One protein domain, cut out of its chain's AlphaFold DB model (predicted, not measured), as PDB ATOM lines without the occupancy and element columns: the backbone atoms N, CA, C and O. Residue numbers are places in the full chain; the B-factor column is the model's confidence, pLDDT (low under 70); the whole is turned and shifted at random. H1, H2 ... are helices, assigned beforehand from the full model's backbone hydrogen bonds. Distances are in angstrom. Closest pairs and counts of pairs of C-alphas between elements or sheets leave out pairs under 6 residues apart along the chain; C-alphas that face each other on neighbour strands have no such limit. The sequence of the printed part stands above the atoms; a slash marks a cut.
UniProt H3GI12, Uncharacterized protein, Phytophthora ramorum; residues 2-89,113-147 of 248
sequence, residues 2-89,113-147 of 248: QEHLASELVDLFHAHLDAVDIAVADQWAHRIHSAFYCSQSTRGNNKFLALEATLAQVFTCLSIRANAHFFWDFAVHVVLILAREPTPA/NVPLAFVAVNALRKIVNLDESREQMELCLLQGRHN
ATOM      1  N   GLN A   2     -22.869 -30.088  -7.261       68.44
ATOM      2  CA  GLN A   2     -23.838 -30.594  -8.248       68.44
ATOM      3  C   GLN A   2     -25.299 -30.377  -7.823       68.44
ATOM      4  O   GLN A   2     -26.085 -29.894  -8.623       68.44
ATOM      5  N   GLU A   3     -25.634 -30.618  -6.551       74.25
ATOM      6  CA  GLU A   3     -26.979 -30.336  -6.014       74.25
ATOM      7  C   GLU A   3     -27.341 -28.843  -6.064       74.25
ATOM      8  O   GLU A   3     -28.486 -28.487  -6.315       74.25
ATOM      9  N   HIS A   4     -26.348 -27.966  -5.883       84.38
ATOM     10  CA  HIS A   4     -26.549 -26.520  -5.969       84.38
ATOM     11  C   HIS A   4     -26.822 -26.083  -7.411       84.38
ATOM     12  O   HIS A   4     -27.798 -25.382  -7.644       84.38
ATOM     13  N   LEU A   5     -26.030 -26.574  -8.377       89.00
ATOM     14  CA  LEU A   5     -26.280 -26.337  -9.800       89.00
ATOM     15  C   LEU A   5     -27.666 -26.850 -10.213       89.00
ATOM     16  O   LEU A   5     -28.387 -26.150 -10.911       89.00
ATOM     17  N   ALA A   6     -28.051 -28.050  -9.776       89.94
ATOM     18  CA  ALA A   6     -29.352 -28.616 -10.114       89.94
ATOM     19  C   ALA A   6     -30.513 -27.729  -9.633       89.94
ATOM     20  O   ALA A   6     -31.408 -27.434 -10.420       89.94
ATOM     21  N   SER A   7     -30.468 -27.267  -8.377       90.44
ATOM     22  CA  SER A   7     -31.475 -26.338  -7.842       90.44
ATOM     23  C   SER A   7     -31.494 -25.023  -8.614       90.44
ATOM     24  O   SER A   7     -32.554 -24.614  -9.070       90.44
ATOM     25  N   GLU A   8     -30.330 -24.397  -8.830       91.38
ATOM     26  CA  GLU A   8     -30.236 -23.118  -9.547       91.38
ATOM     27  C   GLU A   8     -30.848 -23.197 -10.950       91.38
ATOM     28  O   GLU A   8     -31.581 -22.299 -11.359       91.38
ATOM     29  N   LEU A   9     -30.568 -24.273 -11.693       92.75
ATOM     30  CA  LEU A   9     -31.107 -24.447 -13.038       92.75
ATOM     31  C   LEU A   9     -32.635 -24.610 -13.010       92.75
ATOM     32  O   LEU A   9     -33.337 -23.971 -13.795       92.75
ATOM     33  N   VAL A  10     -33.164 -25.409 -12.082       91.75
ATOM     34  CA  VAL A  10     -34.615 -25.584 -11.915       91.75
ATOM     35  C   VAL A  10     -35.299 -24.266 -11.538       91.75
ATOM     36  O   VAL A  10     -36.336 -23.932 -12.112       91.75
ATOM     37  N   ASP A  11     -34.715 -23.504 -10.614       90.44
ATOM     38  CA  ASP A  11     -35.267 -22.232 -10.143       90.44
ATOM     39  C   ASP A  11     -35.282 -21.176 -11.256       90.44
ATOM     40  O   ASP A  11     -36.292 -20.499 -11.455       90.44
ATOM     41  N   LEU A  12     -34.200 -21.078 -12.038       89.56
ATOM     42  CA  LEU A  12     -34.114 -20.163 -13.181       89.56
ATOM     43  C   LEU A  12     -35.178 -20.451 -14.242       89.56
ATOM     44  O   LEU A  12     -35.786 -19.513 -14.757       89.56
ATOM     45  N   PHE A  13     -35.420 -21.733 -14.533       89.06
ATOM     46  CA  PHE A  13     -36.453 -22.147 -15.481       89.06
ATOM     47  C   PHE A  13     -37.855 -21.795 -14.969       89.06
ATOM     48  O   PHE A  13     -38.645 -21.186 -15.685       89.06
ATOM     49  N   HIS A  14     -38.166 -22.120 -13.710       87.75
ATOM     50  CA  HIS A  14     -39.486 -21.840 -13.142       87.75
ATOM     51  C   HIS A  14     -39.786 -20.346 -12.985       87.75
ATOM     52  O   HIS A  14     -40.943 -19.950 -13.102       87.75
ATOM     53  N   ALA A  15     -38.769 -19.515 -12.747       83.31
ATOM     54  CA  ALA A  15     -38.935 -18.068 -12.647       83.31
ATOM     55  C   ALA A  15     -39.381 -17.405 -13.969       83.31
ATOM     56  O   ALA A  15     -39.849 -16.270 -13.934       83.31
ATOM     57  N   HIS A  16     -39.269 -18.102 -15.109       74.94
ATOM     58  CA  HIS A  16     -39.516 -17.546 -16.447       74.94
ATOM     59  C   HIS A  16     -40.374 -18.468 -17.326       74.94
ATOM     60  O   HIS A  16     -40.224 -18.503 -18.543       74.94
ATOM     61  N   LEU A  17     -41.298 -19.213 -16.713       72.06
ATOM     62  CA  LEU A  17     -42.202 -20.129 -17.420       72.06
ATOM     63  C   LEU A  17     -43.111 -19.448 -18.458       72.06
ATOM     64  O   LEU A  17     -43.565 -20.114 -19.381       72.06
ATOM     65  N   ASP A  18     -43.368 -18.146 -18.311       60.81
ATOM     66  CA  ASP A  18     -44.381 -17.433 -19.097       60.81
ATOM     67  C   ASP A  18     -43.860 -16.859 -20.431       60.81
ATOM     68  O   ASP A  18     -44.657 -16.452 -21.279       60.81
ATOM     69  N   ALA A  19     -42.541 -16.842 -20.656       61.09
ATOM     70  CA  ALA A  19     -41.935 -16.475 -21.935       61.09
ATOM     71  C   ALA A  19     -40.538 -17.095 -22.057       61.09
ATOM     72  O   ALA A  19     -39.716 -16.950 -21.152       61.09
ATOM     73  N   VAL A  20     -40.247 -17.743 -23.189       62.72
ATOM     74  CA  VAL A  20     -38.887 -18.210 -23.489       62.72
ATOM     75  C   VAL A  20     -38.001 -16.993 -23.724       62.72
ATOM     76  O   VAL A  20     -37.980 -16.399 -24.799       62.72
ATOM     77  N   ASP A  21     -37.313 -16.585 -22.662       77.62
ATOM     78  CA  ASP A  21     -36.382 -15.469 -22.675       77.62
ATOM     79  C   ASP A  21     -34.971 -15.989 -22.969       77.62
ATOM     80  O   ASP A  21     -34.375 -16.749 -22.196       77.62
ATOM     81  N   ILE A  22     -34.423 -15.550 -24.103       82.88
ATOM     82  CA  ILE A  22     -33.053 -15.847 -24.529       82.88
ATOM     83  C   ILE A  22     -32.050 -15.456 -23.433       82.88
ATOM     84  O   ILE A  22     -31.056 -16.157 -23.251       82.88
ATOM     85  N   ALA A  23     -32.313 -14.399 -22.656       86.50
ATOM     86  CA  ALA A  23     -31.446 -13.989 -21.553       86.50
ATOM     87  C   ALA A  23     -31.381 -15.040 -20.432       86.50
ATOM     88  O   ALA A  23     -30.336 -15.231 -19.811       86.50
ATOM     89  N   VAL A  24     -32.472 -15.770 -20.194       87.94
ATOM     90  CA  VAL A  24     -32.527 -16.835 -19.181       87.94
ATOM     91  C   VAL A  24     -31.823 -18.085 -19.692       87.94
ATOM     92  O   VAL A  24     -31.080 -18.720 -18.940       87.94
ATOM     93  N   ALA A  25     -31.988 -18.415 -20.977       90.06
ATOM     94  CA  ALA A  25     -31.239 -19.494 -21.619       90.06
ATOM     95  C   ALA A  25     -29.726 -19.207 -21.603       90.06
ATOM     96  O   ALA A  25     -28.921 -20.091 -21.296       90.06
ATOM     97  N   ASP A  26     -29.342 -17.954 -21.849       89.62
ATOM     98  CA  ASP A  26     -27.965 -17.479 -21.740       89.62
ATOM     99  C   ASP A  26     -27.447 -17.589 -20.303       89.62
ATOM    100  O   ASP A  26     -26.362 -18.126 -20.071       89.62
ATOM    101  N   GLN A  27     -28.245 -17.192 -19.311       90.38
ATOM    102  CA  GLN A  27     -27.887 -17.360 -17.907       90.38
ATOM    103  C   GLN A  27     -27.699 -18.839 -17.541       90.38
ATOM    104  O   GLN A  27     -26.746 -19.177 -16.837       90.38
ATOM    105  N   TRP A  28     -28.549 -19.735 -18.046       92.31
ATOM    106  CA  TRP A  28     -28.393 -21.183 -17.894       92.31
ATOM    107  C   TRP A  28     -27.069 -21.679 -18.473       92.31
ATOM    108  O   TRP A  28     -26.306 -22.358 -17.779       92.31
ATOM    109  N   ALA A  29     -26.758 -21.297 -19.715       92.12
ATOM    110  CA  ALA A  29     -25.502 -21.641 -20.371       92.12
ATOM    111  C   ALA A  29     -24.291 -21.139 -19.561       92.12
ATOM    112  O   ALA A  29     -23.351 -21.901 -19.315       92.12
ATOM    113  N   HIS A  30     -24.351 -19.907 -19.046       89.88
ATOM    114  CA  HIS A  30     -23.327 -19.342 -18.167       89.88
ATOM    115  C   HIS A  30     -23.169 -20.133 -16.863       89.88
ATOM    116  O   HIS A  30     -22.039 -20.414 -16.459       89.88
ATOM    117  N   ARG A  31     -24.262 -20.548 -16.208       90.62
ATOM    118  CA  ARG A  31     -24.204 -21.360 -14.977       90.62
ATOM    119  C   ARG A  31     -23.568 -22.723 -15.225       90.62
ATOM    120  O   ARG A  31     -22.695 -23.128 -14.456       90.62
ATOM    121  N   ILE A  32     -23.937 -23.392 -16.318       91.75
ATOM    122  CA  ILE A  32     -23.331 -24.663 -16.748       91.75
ATOM    123  C   ILE A  32     -21.827 -24.474 -16.978       91.75
ATOM    124  O   ILE A  32     -21.009 -25.231 -16.445       91.75
ATOM    125  N   HIS A  33     -21.454 -23.428 -17.714       90.94
ATOM    126  CA  HIS A  33     -20.065 -23.112 -18.024       90.94
ATOM    127  C   HIS A  33     -19.240 -22.817 -16.762       90.94
ATOM    128  O   HIS A  33     -18.182 -23.418 -16.550       90.94
ATOM    129  N   SER A  34     -19.727 -21.943 -15.881       88.38
ATOM    130  CA  SER A  34     -19.076 -21.626 -14.608       88.38
ATOM    131  C   SER A  34     -18.957 -22.852 -13.705       88.38
ATOM    132  O   SER A  34     -17.887 -23.095 -13.146       88.38
ATOM    133  N   ALA A  35     -19.998 -23.678 -13.594       88.31
ATOM    134  CA  ALA A  35     -19.943 -24.891 -12.785       88.31
ATOM    135  C   ALA A  35     -18.902 -25.895 -13.307       88.31
ATOM    136  O   ALA A  35     -18.231 -26.565 -12.516       88.31
ATOM    137  N   PHE A  36     -18.711 -25.980 -14.623       89.62
ATOM    138  CA  PHE A  36     -17.726 -26.877 -15.214       89.62
ATOM    139  C   PHE A  36     -16.284 -26.355 -15.076       89.62
ATOM    140  O   PHE A  36     -15.401 -27.071 -14.582       89.62
ATOM    141  N   TYR A  37     -16.042 -25.102 -15.473       88.31
ATOM    142  CA  TYR A  37     -14.694 -24.537 -15.587       88.31
ATOM    143  C   TYR A  37     -14.181 -23.859 -14.315       88.31
ATOM    144  O   TYR A  37     -12.977 -23.899 -14.061       88.31
ATOM    145  N   CYS A  38     -15.052 -23.268 -13.495       82.88
ATOM    146  CA  CYS A  38     -14.647 -22.600 -12.251       82.88
ATOM    147  C   CYS A  38     -14.602 -23.552 -11.048       82.88
ATOM    148  O   CYS A  38     -14.077 -23.192  -9.996       82.88
ATOM    149  N   SER A  39     -15.113 -24.778 -11.185       76.00
ATOM    150  CA  SER A  39     -15.026 -25.781 -10.128       76.00
ATOM    151  C   SER A  39     -13.610 -26.328  -9.970       76.00
ATOM    152  O   SER A  39     -12.934 -26.674 -10.944       76.00
ATOM    153  N   GLN A  40     -13.151 -26.485  -8.730       67.75
ATOM    154  CA  GLN A  40     -11.895 -27.187  -8.473       67.75
ATOM    155  C   GLN A  40     -12.065 -28.673  -8.805       67.75
ATOM    156  O   GLN A  40     -13.029 -29.315  -8.388       67.75
ATOM    157  N   SER A  41     -11.145 -29.224  -9.599       59.28
ATOM    158  CA  SER A  41     -11.168 -30.648  -9.931       59.28
ATOM    159  C   SER A  41     -10.826 -31.460  -8.689       59.28
ATOM    160  O   SER A  41      -9.689 -31.429  -8.223       59.28
ATOM    161  N   THR A  42     -11.782 -32.221  -8.167       57.84
ATOM    162  CA  THR A  42     -11.486 -33.233  -7.155       57.84
ATOM    163  C   THR A  42     -10.843 -34.442  -7.834       57.84
ATOM    164  O   THR A  42     -11.235 -34.866  -8.925       57.84
ATOM    165  N   ARG A  43      -9.773 -34.962  -7.229       51.47
ATOM    166  CA  ARG A  43      -8.969 -36.054  -7.790       51.47
ATOM    167  C   ARG A  43      -9.848 -37.307  -7.928       51.47
ATOM    168  O   ARG A  43     -10.343 -37.807  -6.926       51.47
ATOM    169  N   GLY A  44     -10.034 -37.795  -9.157       62.00
ATOM    170  CA  GLY A  44     -10.755 -39.042  -9.446       62.00
ATOM    171  C   GLY A  44     -12.201 -38.906  -9.941       62.00
ATOM    172  O   GLY A  44     -12.784 -39.929 -10.281       62.00
ATOM    173  N   ASN A  45     -12.774 -37.697 -10.040       67.00
ATOM    174  CA  ASN A  45     -14.130 -37.518 -10.576       67.00
ATOM    175  C   ASN A  45     -14.107 -37.010 -12.030       67.00
ATOM    176  O   ASN A  45     -13.475 -35.994 -12.333       67.00
ATOM    177  N   ASN A  46     -14.799 -37.704 -12.937       84.56
ATOM    178  CA  ASN A  46     -14.934 -37.267 -14.324       84.56
ATOM    179  C   ASN A  46     -15.981 -36.148 -14.399       84.56
ATOM    180  O   ASN A  46     -17.183 -36.410 -14.413       84.56
ATOM    181  N   LYS A  47     -15.513 -34.895 -14.463       87.06
ATOM    182  CA  LYS A  47     -16.364 -33.697 -14.509       87.06
ATOM    183  C   LYS A  47     -17.431 -33.735 -15.606       87.06
ATOM    184  O   LYS A  47     -18.520 -33.222 -15.381       87.06
ATOM    185  N   PHE A  48     -17.136 -34.337 -16.760       90.38
ATOM    186  CA  PHE A  48     -18.099 -34.447 -17.857       90.38
ATOM    187  C   PHE A  48     -19.258 -35.369 -17.483       90.38
ATOM    188  O   PHE A  48     -20.407 -34.959 -17.582       90.38
ATOM    189  N   LEU A  49     -18.960 -36.564 -16.963       89.62
ATOM    190  CA  LEU A  49     -19.990 -37.509 -16.512       89.62
ATOM    191  C   LEU A  49     -20.798 -36.953 -15.336       89.62
ATOM    192  O   LEU A  49     -22.013 -37.115 -15.278       89.62
ATOM    193  N   ALA A  50     -20.125 -36.267 -14.414       90.31
ATOM    194  CA  ALA A  50     -20.749 -35.584 -13.290       90.31
ATOM    195  C   ALA A  50     -21.735 -34.494 -13.751       90.31
ATOM    196  O   ALA A  50     -22.854 -34.417 -13.236       90.31
ATOM    197  N   LEU A  51     -21.341 -33.667 -14.722       92.75
ATOM    198  CA  LEU A  51     -22.219 -32.652 -15.301       92.75
ATOM    199  C   LEU A  51     -23.372 -33.298 -16.076       92.75
ATOM    200  O   LEU A  51     -24.518 -32.934 -15.848       92.75
ATOM    201  N   GLU A  52     -23.093 -34.295 -16.914       93.94
ATOM    202  CA  GLU A  52     -24.098 -35.019 -17.698       93.94
ATOM    203  C   GLU A  52     -25.176 -35.650 -16.812       93.94
ATOM    204  O   GLU A  52     -26.361 -35.530 -17.105       93.94
ATOM    205  N   ALA A  53     -24.782 -36.290 -15.707       92.38
ATOM    206  CA  ALA A  53     -25.721 -36.860 -14.745       92.38
ATOM    207  C   ALA A  53     -26.583 -35.780 -14.073       92.38
ATOM    208  O   ALA A  53     -27.784 -35.973 -13.901       92.38
ATOM    209  N   THR A  54     -25.981 -34.633 -13.741       94.25
ATOM    210  CA  THR A  54     -26.697 -33.499 -13.132       94.25
ATOM    211  C   THR A  54     -27.711 -32.910 -14.112       94.25
ATOM    212  O   THR A  54     -28.868 -32.719 -13.753       94.25
ATOM    213  N   LEU A  55     -27.304 -32.669 -15.363       95.12
ATOM    214  CA  LEU A  55     -28.199 -32.154 -16.399       95.12
ATOM    215  C   LEU A  55     -29.317 -33.142 -16.712       95.12
ATOM    216  O   LEU A  55     -30.467 -32.734 -16.763       95.12
ATOM    217  N   ALA A  56     -29.015 -34.437 -16.841       93.25
ATOM    218  CA  ALA A  56     -30.042 -35.450 -17.065       93.25
ATOM    219  C   ALA A  56     -31.080 -35.450 -15.931       93.25
ATOM    220  O   ALA A  56     -32.274 -35.466 -16.203       93.25
ATOM    221  N   GLN A  57     -30.648 -35.349 -14.669       92.25
ATOM    222  CA  GLN A  57     -31.561 -35.251 -13.528       92.25
ATOM    223  C   GLN A  57     -32.443 -33.993 -13.588       92.25
ATOM    224  O   GLN A  57     -33.655 -34.090 -13.388       92.25
ATOM    225  N   VAL A  58     -31.851 -32.824 -13.857       93.38
ATOM    226  CA  VAL A  58     -32.586 -31.554 -13.987       93.38
ATOM    227  C   VAL A  58     -33.598 -31.648 -15.118       93.38
ATOM    228  O   VAL A  58     -34.773 -31.354 -14.922       93.38
ATOM    229  N   PHE A  59     -33.162 -32.102 -16.286       92.94
ATOM    230  CA  PHE A  59     -34.006 -32.160 -17.462       92.94
ATOM    231  C   PHE A  59     -35.163 -33.146 -17.278       92.94
ATOM    232  O   PHE A  59     -36.294 -32.794 -17.582       92.94
ATOM    233  N   THR A  60     -34.922 -34.321 -16.685       90.38
ATOM    234  CA  THR A  60     -35.989 -35.254 -16.293       90.38
ATOM    235  C   THR A  60     -36.978 -34.606 -15.318       90.38
ATOM    236  O   THR A  60     -38.185 -34.787 -15.443       90.38
ATOM    237  N   CYS A  61     -36.504 -33.821 -14.346       89.94
ATOM    238  CA  CYS A  61     -37.384 -33.135 -13.395       89.94
ATOM    239  C   CYS A  61     -38.290 -32.096 -14.079       89.94
ATOM    240  O   CYS A  61     -39.476 -31.996 -13.750       89.94
ATOM    241  N   LEU A  62     -37.736 -31.342 -15.029       89.44
ATOM    242  CA  LEU A  62     -38.442 -30.284 -15.751       89.44
ATOM    243  C   LEU A  62     -39.369 -30.827 -16.846       89.44
ATOM    244  O   LEU A  62     -40.402 -30.220 -17.126       89.44
ATOM    245  N   SER A  63     -39.044 -31.984 -17.424       85.62
ATOM    246  CA  SER A  63     -39.783 -32.566 -18.543       85.62
ATOM    247  C   SER A  63     -41.020 -33.380 -18.142       85.62
ATOM    248  O   SER A  63     -41.901 -33.574 -18.971       85.62
ATOM    249  N   ILE A  64     -41.132 -33.822 -16.882       77.06
ATOM    250  CA  ILE A  64     -42.239 -34.669 -16.377       77.06
ATOM    251  C   ILE A  64     -43.500 -33.855 -15.984       77.06
ATOM    252  O   ILE A  64     -44.529 -34.415 -15.605       77.06
ATOM    253  N   ARG A  65     -43.468 -32.520 -16.057       66.69
ATOM    254  CA  ARG A  65     -44.571 -31.644 -15.603       66.69
ATOM    255  C   ARG A  65     -45.379 -31.065 -16.772       66.69
ATOM    256  O   ARG A  65     -44.972 -31.167 -17.921       66.69
ATOM    257  N   ALA A  66     -46.477 -30.360 -16.466       65.50
ATOM    258  CA  ALA A  66     -47.345 -29.653 -17.430       65.50
ATOM    259  C   ALA A  66     -46.615 -28.681 -18.393       65.50
ATOM    260  O   ALA A  66     -47.196 -28.211 -19.367       65.50
ATOM    261  N   ASN A  67     -45.333 -28.416 -18.138       77.81
ATOM    262  CA  ASN A  67     -44.488 -27.471 -18.856       77.81
ATOM    263  C   ASN A  67     -43.462 -28.166 -19.771       77.81
ATOM    264  O   ASN A  67     -42.487 -27.540 -20.173       77.81
ATOM    265  N   ALA A  68     -43.651 -29.449 -20.101       86.44
ATOM    266  CA  ALA A  68     -42.719 -30.217 -20.931       86.44
ATOM    267  C   ALA A  68     -42.413 -29.535 -22.281       86.44
ATOM    268  O   ALA A  68     -41.268 -29.499 -22.721       86.44
ATOM    269  N   HIS A  69     -43.423 -28.934 -22.911       87.75
ATOM    270  CA  HIS A  69     -43.268 -28.182 -24.157       87.75
ATOM    271  C   HIS A  69     -42.389 -26.933 -23.985       87.75
ATOM    272  O   HIS A  69     -41.470 -26.731 -24.777       87.75
ATOM    273  N   PHE A  70     -42.608 -26.149 -22.921       88.44
ATOM    274  CA  PHE A  70     -41.757 -25.004 -22.577       88.44
ATOM    275  C   PHE A  70     -40.323 -25.437 -22.277       88.44
ATOM    276  O   PHE A  70     -39.380 -24.767 -22.684       88.44
ATOM    277  N   PHE A  71     -40.146 -26.578 -21.602       91.69
ATOM    278  CA  PHE A  71     -38.822 -27.134 -21.342       91.69
ATOM    279  C   PHE A  71     -38.080 -27.445 -22.642       91.69
ATOM    280  O   PHE A  71     -36.928 -27.049 -22.779       91.69
ATOM    281  N   TRP A  72     -38.717 -28.129 -23.596       92.75
ATOM    282  CA  TRP A  72     -38.064 -28.497 -24.854       92.75
ATOM    283  C   TRP A  72     -37.688 -27.285 -25.701       92.75
ATOM    284  O   TRP A  72     -36.576 -27.244 -26.222       92.75
ATOM    285  N   ASP A  73     -38.572 -26.293 -25.791       90.94
ATOM    286  CA  ASP A  73     -38.269 -25.041 -26.487       90.94
ATOM    287  C   ASP A  73     -37.090 -24.313 -25.820       90.94
ATOM    288  O   ASP A  73     -36.084 -23.990 -26.452       90.94
ATOM    289  N   PHE A  74     -37.132 -24.167 -24.497       91.69
ATOM    290  CA  PHE A  74     -36.051 -23.561 -23.725       91.69
ATOM    291  C   PHE A  74     -34.718 -24.327 -23.841       91.69
ATOM    292  O   PHE A  74     -33.655 -23.725 -24.015       91.69
ATOM    293  N   ALA A  75     -34.751 -25.660 -23.796       93.94
ATOM    294  CA  ALA A  75     -33.568 -26.504 -23.909       93.94
ATOM    295  C   ALA A  75     -32.879 -26.353 -25.272       93.94
ATOM    296  O   ALA A  75     -31.647 -26.340 -25.330       93.94
ATOM    297  N   VAL A  76     -33.647 -26.189 -26.356       94.75
ATOM    298  CA  VAL A  76     -33.100 -25.892 -27.687       94.75
ATOM    299  C   VAL A  76     -32.312 -24.585 -27.663       94.75
ATOM    300  O   VAL A  76     -31.169 -24.568 -28.120       94.75
ATOM    301  N   HIS A  77     -32.850 -23.520 -27.066       93.12
ATOM    302  CA  HIS A  77     -32.150 -22.235 -26.964       93.12
ATOM    303  C   HIS A  77     -30.828 -22.362 -26.196       93.12
ATOM    304  O   HIS A  77     -29.790 -21.891 -26.665       93.12
ATOM    305  N   VAL A  78     -30.823 -23.067 -25.062       93.69
ATOM    306  CA  VAL A  78     -29.598 -23.318 -24.281       93.69
ATOM    307  C   VAL A  78     -28.561 -24.069 -25.117       93.69
ATOM    308  O   VAL A  78     -27.385 -23.702 -25.133       93.69
ATOM    309  N   VAL A  79     -28.982 -25.108 -25.839       94.88
ATOM    310  CA  VAL A  79     -28.094 -25.884 -26.710       94.88
ATOM    311  C   VAL A  79     -27.545 -25.027 -27.848       94.88
ATOM    312  O   VAL A  79     -26.353 -25.113 -28.124       94.88
ATOM    313  N   LEU A  80     -28.356 -24.168 -28.468       93.81
ATOM    314  CA  LEU A  80     -27.907 -23.252 -29.522       93.81
ATOM    315  C   LEU A  80     -26.886 -22.230 -29.015       93.81
ATOM    316  O   LEU A  80     -25.942 -21.909 -29.735       93.81
ATOM    317  N   ILE A  81     -27.039 -21.744 -27.781       92.06
ATOM    318  CA  ILE A  81     -26.069 -20.845 -27.143       92.06
ATOM    319  C   ILE A  81     -24.755 -21.584 -26.878       92.06
ATOM    320  O   ILE A  81     -23.689 -21.089 -27.234       92.06
ATOM    321  N   LEU A  82     -24.815 -22.797 -26.319       92.50
ATOM    322  CA  LEU A  82     -23.625 -23.615 -26.058       92.50
ATOM    323  C   LEU A  82     -22.949 -24.117 -27.345       92.50
ATOM    324  O   LEU A  82     -21.742 -24.342 -27.364       92.50
ATOM    325  N   ALA A  83     -23.703 -24.318 -28.423       91.25
ATOM    326  CA  ALA A  83     -23.168 -24.766 -29.705       91.25
ATOM    327  C   ALA A  83     -22.390 -23.667 -30.442       91.25
ATOM    328  O   ALA A  83     -21.657 -23.967 -31.384       91.25
ATOM    329  N   ARG A  84     -22.538 -22.406 -30.022       87.25
ATOM    330  CA  ARG A  84     -21.764 -21.273 -30.528       87.25
ATOM    331  C   ARG A  84     -20.539 -21.070 -29.639       87.25
ATOM    332  O   ARG A  84     -20.640 -20.983 -28.412       87.25
ATOM    333  N   GLU A  85     -19.366 -20.974 -30.257       72.62
ATOM    334  CA  GLU A  85     -18.174 -20.547 -29.528       72.62
ATOM    335  C   GLU A  85     -18.377 -19.112 -29.016       72.62
ATOM    336  O   GLU A  85     -18.993 -18.285 -29.701       72.62
ATOM    337  N   PRO A  86     -17.879 -18.779 -27.812       64.25
ATOM    338  CA  PRO A  86     -18.027 -17.444 -27.282       64.25
ATOM    339  C   PRO A  86     -17.269 -16.476 -28.188       64.25
ATOM    340  O   PRO A  86     -16.034 -16.451 -28.199       64.25
ATOM    341  N   THR A  87     -18.011 -15.647 -28.924       55.34
ATOM    342  CA  THR A  87     -17.444 -14.553 -29.714       55.34
ATOM    343  C   THR A  87     -16.563 -13.719 -28.781       55.34
ATOM    344  O   THR A  87     -16.939 -13.515 -27.617       55.34
ATOM    345  N   PRO A  88     -15.372 -13.266 -29.206       46.97
ATOM    346  CA  PRO A  88     -14.554 -12.397 -28.378       46.97
ATOM    347  C   PRO A  88     -15.313 -11.090 -28.142       46.97
ATOM    348  O   PRO A  88     -15.242 -10.162 -28.940       46.97
ATOM    349  N   ALA A  89     -16.055 -11.018 -27.037       44.09
ATOM    350  CA  ALA A  89     -16.565  -9.751 -26.561       44.09
ATOM    351  C   ALA A  89     -15.351  -8.887 -26.209       44.09
ATOM    352  O   ALA A  89     -14.395  -9.359 -25.576       44.09
ATOM    353  N   ASN A 113     -17.195 -23.736 -25.535       89.25
ATOM    354  CA  ASN A 113     -18.562 -24.151 -25.186       89.25
ATOM    355  C   ASN A 113     -18.948 -25.511 -25.785       89.25
ATOM    356  O   ASN A 113     -19.740 -26.242 -25.186       89.25
ATOM    357  N   VAL A 114     -18.355 -25.891 -26.922       91.12
ATOM    358  CA  VAL A 114     -18.710 -27.113 -27.667       91.12
ATOM    359  C   VAL A 114     -18.734 -28.378 -26.792       91.12
ATOM    360  O   VAL A 114     -19.715 -29.123 -26.863       91.12
ATOM    361  N   PRO A 115     -17.749 -28.645 -25.905       92.50
ATOM    362  CA  PRO A 115     -17.807 -29.817 -25.030       92.50
ATOM    363  C   PRO A 115     -19.024 -29.824 -24.094       92.50
ATOM    364  O   PRO A 115     -19.550 -30.889 -23.784       92.50
ATOM    365  N   LEU A 116     -19.488 -28.654 -23.649       94.38
ATOM    366  CA  LEU A 116     -20.667 -28.523 -22.790       94.38
ATOM    367  C   LEU A 116     -21.959 -28.724 -23.583       94.38
ATOM    368  O   LEU A 116     -22.890 -29.341 -23.067       94.38
ATOM    369  N   ALA A 117     -21.997 -28.279 -24.841       95.44
ATOM    370  CA  ALA A 117     -23.107 -28.563 -25.745       95.44
ATOM    371  C   ALA A 117     -23.286 -30.075 -25.946       95.44
ATOM    372  O   ALA A 117     -24.397 -30.579 -25.811       95.44
ATOM    373  N   PHE A 118     -22.196 -30.825 -26.157       95.56
ATOM    374  CA  PHE A 118     -22.253 -32.292 -26.212       95.56
ATOM    375  C   PHE A 118     -22.818 -32.907 -24.929       95.56
ATOM    376  O   PHE A 118     -23.632 -33.825 -24.997       95.56
ATOM    377  N   VAL A 119     -22.416 -32.404 -23.759       95.94
ATOM    378  CA  VAL A 119     -22.942 -32.885 -22.473       95.94
ATOM    379  C   VAL A 119     -24.444 -32.620 -22.355       95.94
ATOM    380  O   VAL A 119     -25.184 -33.511 -21.939       95.94
ATOM    381  N   ALA A 120     -24.909 -31.436 -22.757       96.38
ATOM    382  CA  ALA A 120     -26.329 -31.098 -22.770       96.38
ATOM    383  C   ALA A 120     -27.118 -31.985 -23.751       96.38
ATOM    384  O   ALA A 120     -28.138 -32.556 -23.372       96.38
ATOM    385  N   VAL A 121     -26.617 -32.189 -24.972       96.75
ATOM    386  CA  VAL A 121     -27.231 -33.068 -25.983       96.75
ATOM    387  C   VAL A 121     -27.304 -34.518 -25.498       96.75
ATOM    388  O   VAL A 121     -28.341 -35.164 -25.644       96.75
ATOM    389  N   ASN A 122     -26.246 -35.031 -24.864       95.38
ATOM    390  CA  ASN A 122     -26.247 -36.375 -24.282       95.38
ATOM    391  C   ASN A 122     -27.272 -36.504 -23.148       95.38
ATOM    392  O   ASN A 122     -27.963 -37.520 -23.058       95.38
ATOM    393  N   ALA A 123     -27.401 -35.479 -22.304       95.12
ATOM    394  CA  ALA A 123     -28.412 -35.441 -21.254       95.12
ATOM    395  C   ALA A 123     -29.840 -35.414 -21.828       95.12
ATOM    396  O   ALA A 123     -30.679 -36.179 -21.361       95.12
ATOM    397  N   LEU A 124     -30.110 -34.630 -22.880       95.38
ATOM    398  CA  LEU A 124     -31.407 -34.632 -23.576       95.38
ATOM    399  C   LEU A 124     -31.716 -35.994 -24.204       95.38
ATOM    400  O   LEU A 124     -32.813 -36.524 -24.039       95.38
ATOM    401  N   ARG A 125     -30.724 -36.612 -24.854       94.31
ATOM    402  CA  ARG A 125     -30.866 -37.946 -25.450       94.31
ATOM    403  C   ARG A 125     -31.237 -39.005 -24.417       94.31
ATOM    404  O   ARG A 125     -32.010 -39.905 -24.727       94.31
ATOM    405  N   LYS A 126     -30.721 -38.904 -23.188       92.19
ATOM    406  CA  LYS A 126     -31.113 -39.818 -22.108       92.19
ATOM    407  C   LYS A 126     -32.592 -39.724 -21.776       92.19
ATOM    408  O   LYS A 126     -33.156 -40.760 -21.490       92.19
ATOM    409  N   ILE A 127     -33.210 -38.548 -21.836       89.69
ATOM    410  CA  ILE A 127     -34.640 -38.369 -21.528       89.69
ATOM    411  C   ILE A 127     -35.500 -38.961 -22.633       89.69
ATOM    412  O   ILE A 127     -36.458 -39.669 -22.352       89.69
ATOM    413  N   VAL A 128     -35.127 -38.704 -23.886       88.50
ATOM    414  CA  VAL A 128     -35.805 -39.259 -25.063       88.50
ATOM    415  C   VAL A 128     -35.763 -40.793 -25.051       88.50
ATOM    416  O   VAL A 128     -36.701 -41.442 -25.503       88.50
ATOM    417  N   ASN A 129     -34.694 -41.364 -24.487       84.81
ATOM    418  CA  ASN A 129     -34.484 -42.807 -24.386       84.81
ATOM    419  C   ASN A 129     -34.854 -43.413 -23.015       84.81
ATOM    420  O   ASN A 129     -34.810 -44.637 -22.884       84.81
ATOM    421  N   LEU A 130     -35.172 -42.607 -21.992       70.81
ATOM    422  CA  LEU A 130     -35.604 -43.089 -20.677       70.81
ATOM    423  C   LEU A 130     -37.081 -43.487 -20.809       70.81
ATOM    424  O   LEU A 130     -37.947 -42.637 -20.998       70.81
ATOM    425  N   ASP A 131     -37.356 -44.785 -20.718       56.00
ATOM    426  CA  ASP A 131     -38.700 -45.363 -20.560       56.00
ATOM    427  C   ASP A 131     -39.706 -45.142 -21.701       56.00
ATOM    428  O   ASP A 131     -40.866 -44.836 -21.431       56.00
ATOM    429  N   GLU A 132     -39.294 -45.316 -22.968       57.94
ATOM    430  CA  GLU A 132     -40.192 -45.249 -24.145       57.94
ATOM    431  C   GLU A 132     -41.188 -44.078 -24.062       57.94
ATOM    432  O   GLU A 132     -42.347 -44.204 -24.469       57.94
ATOM    433  N   SER A 133     -40.767 -42.948 -23.474       71.75
ATOM    434  CA  SER A 133     -41.660 -41.824 -23.231       71.75
ATOM    435  C   SER A 133     -41.947 -41.168 -24.567       71.75
ATOM    436  O   SER A 133     -41.274 -40.238 -25.015       71.75
ATOM    437  N   ARG A 134     -42.954 -41.723 -25.239       82.44
ATOM    438  CA  ARG A 134     -43.396 -41.324 -26.564       82.44
ATOM    439  C   ARG A 134     -43.693 -39.830 -26.601       82.44
ATOM    440  O   ARG A 134     -43.398 -39.195 -27.599       82.44
ATOM    441  N   GLU A 135     -44.171 -39.272 -25.492       88.00
ATOM    442  CA  GLU A 135     -44.380 -37.837 -25.321       88.00
ATOM    443  C   GLU A 135     -43.075 -37.030 -25.412       88.00
ATOM    444  O   GLU A 135     -43.006 -36.072 -26.176       88.00
ATOM    445  N   GLN A 136     -42.011 -37.419 -24.697       90.06
ATOM    446  CA  GLN A 136     -40.723 -36.707 -24.752       90.06
ATOM    447  C   GLN A 136     -40.080 -36.806 -26.133       90.06
ATOM    448  O   GLN A 136     -39.536 -35.825 -26.638       90.06
ATOM    449  N   MET A 137     -40.185 -37.979 -26.759       91.19
ATOM    450  CA  MET A 137     -39.778 -38.171 -28.146       91.19
ATOM    451  C   MET A 137     -40.575 -37.245 -29.075       91.19
ATOM    452  O   MET A 137     -39.979 -36.499 -29.842       91.19
ATOM    453  N   GLU A 138     -41.906 -37.235 -28.990       91.62
ATOM    454  CA  GLU A 138     -42.768 -36.392 -29.826       91.62
ATOM    455  C   GLU A 138     -42.469 -34.897 -29.641       91.62
ATOM    456  O   GLU A 138     -42.348 -34.182 -30.636       91.62
ATOM    457  N   LEU A 139     -42.258 -34.425 -28.410       92.81
ATOM    458  CA  LEU A 139     -41.872 -33.038 -28.129       92.81
ATOM    459  C   LEU A 139     -40.491 -32.690 -28.702       92.81
ATOM    460  O   LEU A 139     -40.331 -31.625 -29.301       92.81
ATOM    461  N   CYS A 140     -39.516 -33.594 -28.594       94.69
ATOM    462  CA  CYS A 140     -38.205 -33.439 -29.224       94.69
ATOM    463  C   CYS A 140     -38.332 -33.337 -30.756       94.69
ATOM    464  O   CYS A 140     -37.766 -32.436 -31.375       94.69
ATOM    465  N   LEU A 141     -39.135 -34.202 -31.383       94.06
ATOM    466  CA  LEU A 141     -39.383 -34.165 -32.830       94.06
ATOM    467  C   LEU A 141     -40.110 -32.887 -33.270       94.06
ATOM    468  O   LEU A 141     -39.815 -32.347 -34.337       94.06
ATOM    469  N   LEU A 142     -41.051 -32.385 -32.464       94.31
ATOM    470  CA  LEU A 142     -41.741 -31.123 -32.737       94.31
ATOM    471  C   LEU A 142     -40.756 -29.954 -32.802       94.31
ATOM    472  O   LEU A 142     -40.891 -29.116 -33.693       94.31
ATOM    473  N   GLN A 143     -39.736 -29.931 -31.941       94.81
ATOM    474  CA  GLN A 143     -38.674 -28.928 -32.026       94.81
ATOM    475  C   GLN A 143     -37.901 -29.030 -33.347       94.81
ATOM    476  O   GLN A 143     -37.732 -28.026 -34.031       94.81
ATOM    477  N   GLY A 144     -37.509 -30.229 -33.786       92.94
ATOM    478  CA  GLY A 144     -36.834 -30.392 -35.082       92.94
ATOM    479  C   GLY A 144     -37.674 -29.964 -36.292       92.94
ATOM    480  O   GLY A 144     -37.142 -29.465 -37.287       92.94
ATOM    481  N   ARG A 145     -39.001 -30.115 -36.207       91.69
ATOM    482  CA  ARG A 145     -39.937 -29.733 -37.276       91.69
ATOM    483  C   ARG A 145     -40.261 -28.244 -37.295       91.69
ATOM    484  O   ARG A 145     -40.385 -27.678 -38.375       91.69
ATOM    485  N   HIS A 146     -40.428 -27.629 -36.128       91.19
ATOM    486  CA  HIS A 146     -41.041 -26.302 -36.017       91.19
ATOM    487  C   HIS A 146     -40.110 -25.215 -35.480       91.19
ATOM    488  O   HIS A 146     -40.431 -24.038 -35.619       91.19
ATOM    489  N   ASN A 147     -38.956 -25.564 -34.907       92.81
ATOM    490  CA  ASN A 147     -38.010 -24.571 -34.414       92.81
ATOM    491  C   ASN A 147     -37.139 -24.044 -35.568       92.81
ATOM    492  O   ASN A 147     -36.158 -24.671 -35.978       92.81
TER     493      ASN A 147
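AT A GLANCE: This is residues 2 to 89 and 113 to 147 of the 248 residues of an uncharacterized protein of Phytophthora ramorum (UniProt H3GI12). Six helices pack in a compact stack: H1 covers the pair H2 and H3, this pair packs on a second pair, H4 and H5, and H6 packs steeply across one end of that second pair, where H4 begins and H5 ends. Between H2 and H3 a loop folds back, and its residues 40 to 46 stick out. The printed part has 123 residues with six named helices, H1 to H6 in order along the chain, and no named strand; the class is all helix. The whole is compact, with a radius of gyration of the C-alphas of 14.1 A and spans of 39 by 35 by 24 A.

IN THESE COORDINATES: H1 is residues 2 to 14, 18.6 A from first to last C-alpha, beginning with C-alpha 2 at (-23.838, -30.594, -8.248). H2 is residues 22 to 37, 22.2 A, and H3 is residues 47 to 63, 23.8 A. H4 is residues 68 to 83, 22.1 A, with C-alpha 68 at (-42.719, -30.217, -20.931). After the cut come H5, residues 114 to 129, 22.5 A, and H6, residues 134 to 146, 17.9 A, ending with C-alpha 146 at (-41.041, -26.302, -36.017).

HOW THE PARTS SIT: H4 is the hub and touches four helices. H2 touches it with residues 22 to 29 alone, at a steep tilt of 60 degrees; the closest C-alphas, of Ala 25 and Val 78, are 4.9 A apart. H3 and H4 form a helical hairpin at a shallow tilt of 29 degrees, touching with residues 59 to 63 and 68 to 72 alone; the closest C-alphas are those of Ser 63 and Phe 71, 6.2 A. H5 touches H4 at a shallow tilt of 25 degrees, opposite ways, with residues 114 to 121 alone; the closest C-alphas are those of Leu 82 and Ala 117, 5.0 A. H6 touches H4 at a steep tilt of 55 degrees, closest at the C-alphas of His 69 and Leu 139, 6.4 A. H6 also touches H5, closest at the C-alphas of Val 128 and Met 137, 5.1 A. H3 and H5 touch at a steep tilt of 46 degrees; the C-alphas of Ala 56 and Ala 123 are closest, 4.5 A. H1 and H2 form a helical hairpin at a shallow tilt of 3 degrees, closest at the C-alphas of Leu 9 and Trp 28, 6.4 A. H1 touches H3 the same way at a shallow tilt of 34 degrees, only just short of steep; the C-alphas of Ala 6 and Val 58 are closest, 5.8 A. H2 and H3 are close but not clearly touching, with 2 pairs of C-alphas within 8 A, while H1 stays apart from H5 and H6. In H1, H2, H3, H4, H5 and H6 every O i to N i+4 pair is within hydrogen-bond range.

THE WHOLE: The two C-alphas farthest apart, of Arg 43 and His 146, are 43.8 A apart. Residues 90 to 112 are not printed, and C-alphas 89 and 113 across the cut are 14.6 A apart. Of the links that are printed whole, none is long. The mean pLDDT of the printed part is 85.1; it is under 70 at residue 2 and in residues 18 to 20, 40 to 45, 65 to 66, 86 to 89 and 131 to 132.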